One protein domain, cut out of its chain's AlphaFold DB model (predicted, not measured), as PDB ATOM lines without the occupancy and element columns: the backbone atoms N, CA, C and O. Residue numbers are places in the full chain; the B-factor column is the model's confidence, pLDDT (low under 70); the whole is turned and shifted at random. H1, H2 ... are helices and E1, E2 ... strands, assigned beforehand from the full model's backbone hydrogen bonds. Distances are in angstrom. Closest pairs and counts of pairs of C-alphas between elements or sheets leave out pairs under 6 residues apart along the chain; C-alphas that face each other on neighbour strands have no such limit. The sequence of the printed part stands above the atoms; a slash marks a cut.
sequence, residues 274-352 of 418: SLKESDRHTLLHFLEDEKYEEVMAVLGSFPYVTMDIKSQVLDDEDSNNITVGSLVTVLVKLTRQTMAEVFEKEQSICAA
ATOM      1  N   SER A 274       4.575   0.444 -26.273       87.25
ATOM      2  CA  SER A 274       4.475   1.556 -27.226       87.25
ATOM      3  C   SER A 274       3.988   1.205 -28.626       87.25
ATOM      4  O   SER A 274       3.798   2.088 -29.462       87.25
ATOM      5  N   LEU A 275       3.790  -0.077 -28.929       88.69
ATOM      6  CA  LEU A 275       3.172  -0.480 -30.189       88.69
ATOM      7  C   LEU A 275       1.666  -0.227 -30.152       88.69
ATOM      8  O   LEU A 275       1.048  -0.311 -29.097       88.69
ATOM      9  N   LYS A 276       1.051   0.003 -31.315       88.44
ATOM     10  CA  LYS A 276      -0.415   0.029 -31.437       88.44
ATOM     11  C   LYS A 276      -0.997  -1.345 -31.123       88.44
ATOM     12  O   LYS A 276      -0.334  -2.360 -31.310       88.44
ATOM     13  N   GLU A 277      -2.250  -1.389 -30.691       88.62
ATOM     14  CA  GLU A 277      -2.919  -2.643 -30.330       88.62
ATOM     15  C   GLU A 277      -2.929  -3.671 -31.468       88.62
ATOM     16  O   GLU A 277      -2.537  -4.819 -31.267       88.62
ATOM     17  N   SER A 278      -3.252  -3.235 -32.686       89.75
ATOM     18  CA  SER A 278      -3.219  -4.069 -33.893       89.75
ATOM     19  C   SER A 278      -1.826  -4.643 -34.184       89.75
ATOM     20  O   SER A 278      -1.675  -5.814 -34.547       89.75
ATOM     21  N   ASP A 279      -0.791  -3.832 -33.975       91.00
ATOM     22  CA  ASP A 279       0.602  -4.228 -34.149       91.00
ATOM     23  C   ASP A 279       1.036  -5.229 -33.069       91.00
ATOM     24  O   ASP A 279       1.707  -6.213 -33.395       91.00
ATOM     25  N   ARG A 280       0.620  -5.033 -31.808       91.31
ATOM     26  CA  ARG A 280       0.872  -5.980 -30.705       91.31
ATOM     27  C   ARG A 280       0.218  -7.329 -30.977       91.31
ATOM     28  O   ARG A 280       0.894  -8.351 -30.871       91.31
ATOM     29  N   HIS A 281      -1.045  -7.329 -31.395       90.94
ATOM     30  CA  HIS A 281      -1.779  -8.549 -31.723       90.94
ATOM     31  C   HIS A 281      -1.123  -9.306 -32.888       90.94
ATOM     32  O   HIS A 281      -0.921 -10.515 -32.824       90.94
ATOM     33  N   THR A 282      -0.690  -8.597 -33.935       91.25
ATOM     34  CA  THR A 282       0.031  -9.208 -35.069       91.25
ATOM     35  C   THR A 282       1.356  -9.838 -34.626       91.25
ATOM     36  O   THR A 282       1.727 -10.943 -35.038       91.25
ATOM     37  N   LEU A 283       2.087  -9.127 -33.771       91.62
ATOM     38  CA  LEU A 283       3.401  -9.515 -33.268       91.62
ATOM     39  C   LEU A 283       3.314 -10.718 -32.309       91.62
ATOM     40  O   LEU A 283       4.213 -11.563 -32.302       91.62
ATOM     41  N   LEU A 284       2.210 -10.837 -31.569       93.12
ATOM     42  CA  LEU A 284       1.927 -11.916 -30.622       93.12
ATOM     43  C   LEU A 284       0.906 -12.949 -31.132       93.12
ATOM     44  O   LEU A 284       0.463 -13.777 -30.346       93.12
ATOM     45  N   HIS A 285       0.600 -12.988 -32.437       90.94
ATOM     46  CA  HIS A 285      -0.436 -13.875 -33.008       90.94
ATOM     47  C   HIS A 285      -0.196 -15.384 -32.796       90.94
ATOM     48  O   HIS A 285      -1.048 -16.203 -33.119       90.94
ATOM     49  N   PHE A 286       1.001 -15.770 -32.346       91.88
ATOM     50  CA  PHE A 286       1.319 -17.159 -32.022       91.88
ATOM     51  C   PHE A 286       0.729 -17.597 -30.671       91.88
ATOM     52  O   PHE A 286       0.815 -18.780 -30.344       91.88
ATOM     53  N   LEU A 287       0.218 -16.656 -29.873       94.12
ATOM     54  CA  LEU A 287      -0.514 -16.920 -28.641       94.12
ATOM     55  C   LEU A 287      -1.999 -17.124 -28.957       94.12
ATOM     56  O   LEU A 287      -2.542 -16.489 -29.852       94.12
ATOM     57  N   GLU A 288      -2.635 -18.006 -28.196       94.94
ATOM     58  CA  GLU A 288      -4.096 -18.117 -28.145       94.94
ATOM     59  C   GLU A 288      -4.684 -16.881 -27.455       94.94
ATOM     60  O   GLU A 288      -4.022 -16.295 -26.596       94.94
ATOM     61  N   ASP A 289      -5.928 -16.528 -27.780       94.19
ATOM     62  CA  ASP A 289      -6.593 -15.317 -27.277       94.19
ATOM     63  C   ASP A 289      -6.558 -15.228 -25.740       94.19
ATOM     64  O   ASP A 289      -6.159 -14.206 -25.192       94.19
ATOM     65  N   GLU A 290      -6.848 -16.323 -25.025       95.88
ATOM     66  CA  GLU A 290      -6.783 -16.360 -23.553       95.88
ATOM     67  C   GLU A 290      -5.376 -16.028 -23.020       95.88
ATOM     68  O   GLU A 290      -5.210 -15.203 -22.121       95.88
ATOM     69  N   LYS A 291      -4.335 -16.623 -23.619       95.56
ATOM     70  CA  LYS A 291      -2.935 -16.374 -23.236       95.56
ATOM     71  C   LYS A 291      -2.497 -14.962 -23.600       95.56
ATOM     72  O   LYS A 291      -1.693 -14.369 -22.882       95.56
ATOM     73  N   TYR A 292      -2.983 -14.430 -24.719       95.50
ATOM     74  CA  TYR A 292      -2.718 -13.058 -25.132       95.50
ATOM     75  C   TYR A 292      -3.300 -12.066 -24.120       95.50
ATOM     76  O   TYR A 292      -2.575 -11.178 -23.667       95.50
ATOM     77  N   GLU A 293      -4.551 -12.263 -23.700       95.00
ATOM     78  CA  GLU A 293      -5.197 -11.433 -22.678       95.00
ATOM     79  C   GLU A 293      -4.449 -11.489 -21.341       95.00
ATOM     80  O   GLU A 293      -4.202 -10.451 -20.725       95.00
ATOM     81  N   GLU A 294      -3.978 -12.666 -20.917       96.56
ATOM     82  CA  GLU A 294      -3.127 -12.787 -19.725       96.56
ATOM     83  C   GLU A 294      -1.814 -11.996 -19.857       96.56
ATOM     84  O   GLU A 294      -1.396 -11.311 -18.914       96.56
ATOM     85  N   VAL A 295      -1.165 -12.042 -21.027       95.38
ATOM     86  CA  VAL A 295       0.035 -11.233 -21.298       95.38
ATOM     87  C   VAL A 295      -0.296  -9.748 -21.233       95.38
ATOM     88  O   VAL A 295       0.463  -9.007 -20.609       95.38
ATOM     89  N   MET A 296      -1.401  -9.301 -21.837       94.31
ATOM     90  CA  MET A 296      -1.816  -7.894 -21.812       94.31
ATOM     91  C   MET A 296      -2.148  -7.423 -20.393       94.31
ATOM     92  O   MET A 296      -1.710  -6.341 -19.995       94.31
ATOM     93  N   ALA A 297      -2.834  -8.246 -19.598       94.38
ATOM     94  CA  ALA A 297      -3.153  -7.951 -18.204       94.38
ATOM     95  C   ALA A 297      -1.883  -7.778 -17.357       94.38
ATOM     96  O   ALA A 297      -1.725  -6.776 -16.647       94.38
ATOM     97  N   VAL A 298      -0.928  -8.709 -17.474       95.12
ATOM     98  CA  VAL A 298       0.360  -8.600 -16.778       95.12
ATOM     99  C   VAL A 298       1.140  -7.389 -17.280       95.12
ATOM    100  O   VAL A 298       1.636  -6.611 -16.464       95.12
ATOM    101  N   LEU A 299       1.199  -7.178 -18.596       93.69
ATOM    102  CA  LEU A 299       1.892  -6.053 -19.221       93.69
ATOM    103  C   LEU A 299       1.346  -4.705 -18.729       93.69
ATOM    104  O   LEU A 299       2.135  -3.833 -18.377       93.69
ATOM    105  N   GLY A 300       0.022  -4.555 -18.617       93.00
ATOM    106  CA  GLY A 300      -0.633  -3.363 -18.068       93.00
ATOM    107  C   GLY A 300      -0.365  -3.140 -16.578       93.00
ATOM    108  O   GLY A 300      -0.272  -1.993 -16.137       93.00
ATOM    109  N   SER A 301      -0.163  -4.213 -15.809       93.38
ATOM    110  CA  SER A 301       0.131  -4.140 -14.371       93.38
ATOM    111  C   SER A 301       1.561  -3.686 -14.037       93.38
ATOM    112  O   SER A 301       1.835  -3.324 -12.885       93.38
ATOM    113  N   PHE A 302       2.479  -3.684 -15.016       92.69
ATOM    114  CA  PHE A 302       3.862  -3.273 -14.780       92.69
ATOM    115  C   PHE A 302       3.920  -1.836 -14.236       92.69
ATOM    116  O   PHE A 302       3.231  -0.947 -14.741       92.69
ATOM    117  N   PRO A 303       4.752  -1.573 -13.212       92.81
ATOM    118  CA  PRO A 303       4.906  -0.228 -12.687       92.81
ATOM    119  C   PRO A 303       5.723   0.631 -13.657       92.81
ATOM    120  O   PRO A 303       6.853   0.292 -14.012       92.81
ATOM    121  N   TYR A 304       5.182   1.789 -14.015       91.31
ATOM    122  CA  TYR A 304       5.919   2.872 -14.649       91.31
ATOM    123  C   TYR A 304       6.208   3.947 -13.602       91.31
ATOM    124  O   TYR A 304       5.291   4.511 -13.010       91.31
ATOM    125  N   VAL A 305       7.485   4.199 -13.322       92.94
ATOM    126  CA  VAL A 305       7.893   5.167 -12.297       92.94
ATOM    127  C   VAL A 305       8.653   6.305 -12.955       92.94
ATOM    128  O   VAL A 305       9.689   6.079 -13.582       92.94
ATOM    129  N   THR A 306       8.159   7.528 -12.776       93.62
ATOM    130  CA  THR A 306       8.873   8.755 -13.140       93.62
ATOM    131  C   THR A 306       9.431   9.422 -11.888       93.62
ATOM    132  O   THR A 306       8.886   9.282 -10.789       93.62
ATOM    133  N   MET A 307      10.544  10.133 -12.046       95.88
ATOM    134  CA  MET A 307      11.289  10.735 -10.945       95.88
ATOM    135  C   MET A 307      11.513  12.217 -11.218       95.88
ATOM    136  O   MET A 307      12.156  12.568 -12.204       95.88
ATOM    137  N   ASP A 308      11.031  13.060 -10.310       96.12
ATOM    138  CA  ASP A 308      11.340  14.487 -10.263       96.12
ATOM    139  C   ASP A 308      12.280  14.759  -9.090       96.12
ATOM    140  O   ASP A 308      12.017  14.354  -7.955       96.12
ATOM    141  N   ILE A 309      13.381  15.456  -9.363       95.88
ATOM    142  CA  ILE A 309      14.426  15.752  -8.379       95.88
ATOM    143  C   ILE A 309      14.482  17.254  -8.173       95.88
ATOM    144  O   ILE A 309      14.619  18.011  -9.136       95.88
ATOM    145  N   LYS A 310      14.416  17.683  -6.917       92.69
ATOM    146  CA  LYS A 310      14.613  19.075  -6.520       92.69
ATOM    147  C   LYS A 310      15.570  19.121  -5.340       92.69
ATOM    148  O   LYS A 310      15.405  18.373  -4.385       92.69
ATOM    149  N   SER A 311      16.565  19.992  -5.404       92.50
ATOM    150  CA  SER A 311      17.475  20.245  -4.287       92.50
ATOM    151  C   SER A 311      17.060  21.549  -3.625       92.50
ATOM    152  O   SER A 311      16.921  22.547  -4.330       92.50
ATOM    153  N   GLN A 312      16.860  21.540  -2.310       91.12
ATOM    154  CA  GLN A 312      16.443  22.720  -1.554       91.12
ATOM    155  C   GLN A 312      17.128  22.777  -0.185       91.12
ATOM    156  O   GLN A 312      17.518  21.744   0.369       91.12
ATOM    157  N   VAL A 313      17.260  23.980   0.362       89.81
ATOM    158  CA  VAL A 313      17.654  24.213   1.757       89.81
ATOM    159  C   VAL A 313      16.364  24.405   2.550       89.81
ATOM    160  O   VAL A 313      15.584  25.299   2.244       89.81
ATOM    161  N   LEU A 314      16.077  23.503   3.496       83.50
ATOM    162  CA  LEU A 314      14.799  23.508   4.227       83.50
ATOM    163  C   LEU A 314      14.681  24.670   5.222       83.50
ATOM    164  O   LEU A 314      13.571  25.114   5.490       83.50
ATOM    165  N   ASP A 315      15.817  25.151   5.726       79.12
ATOM    166  CA  ASP A 315      15.892  26.105   6.837       79.12
ATOM    167  C   ASP A 315      16.233  27.538   6.384       79.12
ATOM    168  O   ASP A 315      16.614  28.366   7.208       79.12
ATOM    169  N   ASP A 316      16.135  27.834   5.082       77.00
ATOM    170  CA  ASP A 316      16.444  29.151   4.511       77.00
ATOM    171  C   ASP A 316      15.188  29.791   3.895       77.00
ATOM    172  O   ASP A 316      14.354  29.095   3.305       77.00
ATOM    173  N   GLU A 317      15.059  31.115   4.018       76.94
ATOM    174  CA  GLU A 317      13.929  31.899   3.481       76.94
ATOM    175  C   GLU A 317      13.826  31.706   1.958       76.94
ATOM    176  O   GLU A 317      12.747  31.475   1.405       76.94
ATOM    177  N   ASP A 318      14.983  31.682   1.293       81.12
ATOM    178  CA  ASP A 318      15.119  31.351  -0.119       81.12
ATOM    179  C   ASP A 318      15.543  29.887  -0.289       81.12
ATOM    180  O   ASP A 318      16.667  29.581  -0.681       81.12
ATOM    181  N   SER A 319      14.617  28.954  -0.060       77.06
ATOM    182  CA  SER A 319      14.868  27.499  -0.153       77.06
ATOM    183  C   SER A 319      15.530  27.005  -1.458       77.06
ATOM    184  O   SER A 319      16.159  25.944  -1.471       77.06
ATOM    185  N   ASN A 320      15.426  27.762  -2.559       81.38
ATOM    186  CA  ASN A 320      16.059  27.452  -3.849       81.38
ATOM    187  C   ASN A 320      17.483  28.024  -4.004       81.38
ATOM    188  O   ASN A 320      18.165  27.701  -4.980       81.38
ATOM    189  N   ASN A 321      17.936  28.880  -3.088       85.25
ATOM    190  CA  ASN A 321      19.250  29.505  -3.130       85.25
ATOM    191  C   ASN A 321      20.257  28.677  -2.319       85.25
ATOM    192  O   ASN A 321      20.303  28.727  -1.095       85.25
ATOM    193  N   ILE A 322      21.071  27.874  -3.007       88.44
ATOM    194  CA  ILE A 322      22.033  26.980  -2.353       88.44
ATOM    195  C   ILE A 322      23.353  27.719  -2.116       88.44
ATOM    196  O   ILE A 322      24.110  27.987  -3.051       88.44
ATOM    197  N   THR A 323      23.650  27.998  -0.849       87.06
ATOM    198  CA  THR A 323      24.877  28.667  -0.398       87.06
ATOM    199  C   THR A 323      25.934  27.681   0.123       87.06
ATOM    200  O   THR A 323      25.652  26.525   0.450       87.06
ATOM    201  N   VAL A 324      27.201  28.113   0.158       89.44
ATOM    202  CA  VAL A 324      28.322  27.279   0.626       89.44
ATOM    203  C   VAL A 324      28.186  27.018   2.126       89.44
ATOM    204  O   VAL A 324      28.028  27.950   2.903       89.44
ATOM    205  N   GLY A 325      28.305  25.752   2.531       86.12
ATOM    206  CA  GLY A 325      28.180  25.332   3.931       86.12
ATOM    207  C   GLY A 325      26.755  24.956   4.350       86.12
ATOM    208  O   GLY A 325      26.586  24.383   5.421       86.12
ATOM    209  N   SER A 326      25.757  25.203   3.498       88.19
ATOM    210  CA  SER A 326      24.358  24.875   3.782       88.19
ATOM    211  C   SER A 326      24.071  23.381   3.655       88.19
ATOM    212  O   SER A 326      24.596  22.689   2.775       88.19
ATOM    213  N   LEU A 327      23.205  22.874   4.536       88.88
ATOM    214  CA  LEU A 327      22.728  21.498   4.491       88.88
ATOM    215  C   LEU A 327      21.671  21.363   3.387       88.88
ATOM    216  O   LEU A 327      20.523  21.774   3.538       88.88
ATOM    217  N   VAL A 328      22.068  20.782   2.256       91.25
ATOM    218  CA  VAL A 328      21.176  20.603   1.105       91.25
ATOM    219  C   VAL A 328      20.362  19.324   1.261       91.25
ATOM    220  O   VAL A 328      20.918  18.232   1.390       91.25
ATOM    221  N   THR A 329      19.042  19.450   1.167       91.94
ATOM    222  CA  THR A 329      18.123  18.311   1.096       91.94
ATOM    223  C   THR A 329      17.758  18.035  -0.358       91.94
ATOM    224  O   THR A 329      17.313  18.926  -1.082       91.94
ATOM    225  N   VAL A 330      17.922  16.787  -0.799       93.69
ATOM    226  CA  VAL A 330      17.476  16.341  -2.125       93.69
ATOM    227  C   VAL A 330      16.084  15.734  -1.991       93.69
ATOM    228  O   VAL A 330      15.924  14.622  -1.490       93.69
ATOM    229  N   LEU A 331      15.073  16.466  -2.446       92.94
ATOM    230  CA  LEU A 331      13.696  16.004  -2.526       92.94
ATOM    231  C   LEU A 331      13.504  15.211  -3.820       92.94
ATOM    232  O   LEU A 331      13.652  15.731  -4.926       92.94
ATOM    233  N   VAL A 332      13.154  13.938  -3.667       95.81
ATOM    234  CA  VAL A 332      12.859  13.034  -4.779       95.81
ATOM    235  C   VAL A 332      11.370  12.717  -4.763       95.81
ATOM    236  O   VAL A 332      10.888  12.029  -3.864       95.81
ATOM    237  N   LYS A 333      10.632  13.204  -5.762       96.12
ATOM    238  CA  LYS A 333       9.229  12.842  -5.977       96.12
ATOM    239  C   LYS A 333       9.165  11.708  -6.993       96.12
ATOM    240  O   LYS A 333       9.439  11.905  -8.175       96.12
ATOM    241  N   LEU A 334       8.784  10.524  -6.526       96.88
ATOM    242  CA  LEU A 334       8.490   9.379  -7.383       96.88
ATOM    243  C   LEU A 334       6.992   9.355  -7.682       96.88
ATOM    244  O   LEU A 334       6.178   9.329  -6.760       96.88
ATOM    245  N   THR A 335       6.626   9.356  -8.961       95.50
ATOM    246  CA  THR A 335       5.235   9.171  -9.394       95.50
ATOM    247  C   THR A 335       5.120   7.787 -10.016       95.50
ATOM    248  O   THR A 335       5.776   7.504 -11.016       95.50
ATOM    249  N   ARG A 336       4.317   6.911  -9.404       94.25
ATOM    250  CA  ARG A 336       4.050   5.557  -9.904       94.25
ATOM    251  C   ARG A 336       2.725   5.550 -10.659       94.25
ATOM    252  O   ARG A 336       1.701   5.891 -10.077       94.25
ATOM    253  N   GLN A 337       2.769   5.125 -11.911       92.75
ATOM    254  CA  GLN A 337       1.621   4.848 -12.773       92.75
ATOM    255  C   GLN A 337       1.659   3.376 -13.184       92.75
ATOM    256  O   GLN A 337       2.688   2.701 -13.049       92.75
ATOM    257  N   THR A 338       0.536   2.863 -13.664       91.69
ATOM    258  CA  THR A 338       0.501   1.558 -14.332       91.69
ATOM    259  C   THR A 338       0.870   1.710 -15.806       91.69
ATOM    260  O   THR A 338       0.662   2.770 -16.399       91.69
ATOM    261  N   MET A 339       1.411   0.663 -16.429       89.12
ATOM    262  CA  MET A 339       1.603   0.663 -17.885       89.12
ATOM    263  C   MET A 339       0.262   0.724 -18.635       89.12
ATOM    264  O   MET A 339       0.237   1.262 -19.735       89.12
ATOM    265  N   ALA A 340      -0.847   0.274 -18.026       87.00
ATOM    266  CA  ALA A 340      -2.229   0.518 -18.477       87.00
ATOM    267  C   ALA A 340      -2.484   1.996 -18.829       87.00
ATOM    268  O   ALA A 340      -2.857   2.319 -19.952       87.00
ATOM    269  N   GLU A 341      -2.172   2.912 -17.914       82.62
ATOM    270  CA  GLU A 341      -2.341   4.357 -18.141       82.62
ATOM    271  C   GLU A 341      -1.405   4.911 -19.230       82.62
ATOM    272  O   GLU A 341      -1.694   5.933 -19.858       82.62
ATOM    273  N   VAL A 342      -0.258   4.260 -19.449       78.44
ATOM    274  CA  VAL A 342       0.676   4.614 -20.527       78.44
ATOM    275  C   VAL A 342       0.128   4.152 -21.878       78.44
ATOM    276  O   VAL A 342       0.200   4.920 -22.837       78.44
ATOM    277  N   PHE A 343      -0.483   2.959 -21.947       72.94
ATOM    278  CA  PHE A 343      -1.141   2.457 -23.157       72.94
ATOM    279  C   PHE A 343      -2.167   3.450 -23.692       72.94
ATOM    280  O   PHE A 343      -2.150   3.752 -24.882       72.94
ATOM    281  N   GLU A 344      -3.037   3.967 -22.827       73.12
ATOM    282  CA  GLU A 344      -4.104   4.891 -23.226       73.12
ATOM    283  C   GLU A 344      -3.535   6.206 -23.777       73.12
ATOM    284  O   GLU A 344      -3.965   6.698 -24.823       73.12
ATOM    285  N   LYS A 345      -2.504   6.748 -23.118       72.12
ATOM    286  CA  LYS A 345      -1.833   7.977 -23.557       72.12
ATOM    287  C   LYS A 345      -1.127   7.788 -24.896       72.12
ATOM    288  O   LYS A 345      -1.332   8.598 -25.796       72.12
ATOM    289  N   GLU A 346      -0.338   6.731 -25.068       69.00
ATOM    290  CA  GLU A 346       0.388   6.514 -26.326       69.00
ATOM    291  C   GLU A 346      -0.543   6.136 -27.486       69.00
ATOM    292  O   GLU A 346      -0.329   6.598 -28.609       69.00
ATOM    293  N   GLN A 347      -1.625   5.395 -27.226       65.12
ATOM    294  CA  GLN A 347      -2.660   5.122 -28.228       65.12
ATOM    295  C   GLN A 347      -3.387   6.398 -28.661       65.12
ATOM    296  O   GLN A 347      -3.605   6.587 -29.857       65.12
ATOM    297  N   SER A 348      -3.701   7.305 -27.729       63.31
ATOM    298  CA  SER A 348      -4.335   8.588 -28.066       63.31
ATOM    299  C   SER A 348      -3.449   9.469 -28.959       63.31
ATOM    300  O   SER A 348      -3.939  10.068 -29.916       63.31
ATOM    301  N   ILE A 349      -2.132   9.480 -28.720       66.25
ATOM    302  CA  ILE A 349      -1.153  10.198 -29.552       66.25
ATOM    303  C   ILE A 349      -1.049   9.545 -30.937       66.25
ATOM    304  O   ILE A 349      -1.131  10.226 -31.957       66.25
ATOM    305  N   CYS A 350      -0.941   8.216 -30.984       59.66
ATOM    306  CA  CYS A 350      -0.873   7.445 -32.224       59.66
ATOM    307  C   CYS A 350      -2.124   7.577 -33.106       59.66
ATOM    308  O   CYS A 350      -2.008   7.515 -34.331       59.66
ATOM    309  N   ALA A 351      -3.305   7.704 -32.494       60.38
ATOM    310  CA  ALA A 351      -4.573   7.898 -33.192       60.38
ATOM    311  C   ALA A 351      -4.712   9.330 -33.734       60.38
ATOM    312  O   ALA A 351      -5.252   9.520 -34.822       60.38
ATOM    313  N   ALA A 352      -4.183  10.329 -33.019       61.31
ATOM    314  CA  ALA A 352      -4.148  11.714 -33.487       61.31
ATOM    315  C   ALA A 352      -3.220  11.909 -34.703       61.31
ATOM    316  O   ALA A 352      -3.504  12.741 -35.559       61.31
TER     317      ALA A 352
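Overview. This is residues 274 to 352 of the 418 residues of the protein "cDNA FLJ14468 fis, clone MAMMA1000734, highly similar to Translocation protein SEC63 homolog" of Homo sapiens (UniProt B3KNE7). A long two-stranded hairpin, E1 and E2, makes an arm with a loop at its far end; at the other end H2, nearly in line with the arm, and H3, turned off it, meet in a corner, with short H1 near H2. The printed part has 79 residues, with named elements in the order H1, H2, E1, E2, H3; the class is mixed, the sheet E1 - E2 antiparallel. The whole is extended, radius of gyration of the C-alphas 21.1 A, spanning 63 by 27 by 15 A.

Along the chain. E1 is residues 303 to 312, 28.0 A, and E2 329 to 338, 28.8 A. H2 is residues 289 to 301, 18.3 A; H3 is 339 to 352, 20.0 A; H1 is 277 to 283, from C-alpha 277 at (-2.919, -2.643, -30.330). C-alpha 352 is at (-4.148, 11.714, -33.487).

Arrangement. Hairpin E1 and E2 has N 308 and O 333 within hydrogen-bond range, 2.9 A. H2, with residues 299 to 301 alone, touches H3, about perpendicular at 78 degrees; their closest C-alphas, Gly 300 and Ala 340, are 4.2 A apart. H1 and H2 are near each other. In H1, H2 and H3 every O i to N i+4 pair is within hydrogen-bond range.

Size, cuts and confidence. The farthest C-alphas, Glu 288 and Gly 325, are 62.9 A apart. The printed part has no cut. The link E1 to E2 is long. Residues 346 to 352 have pLDDT under 70.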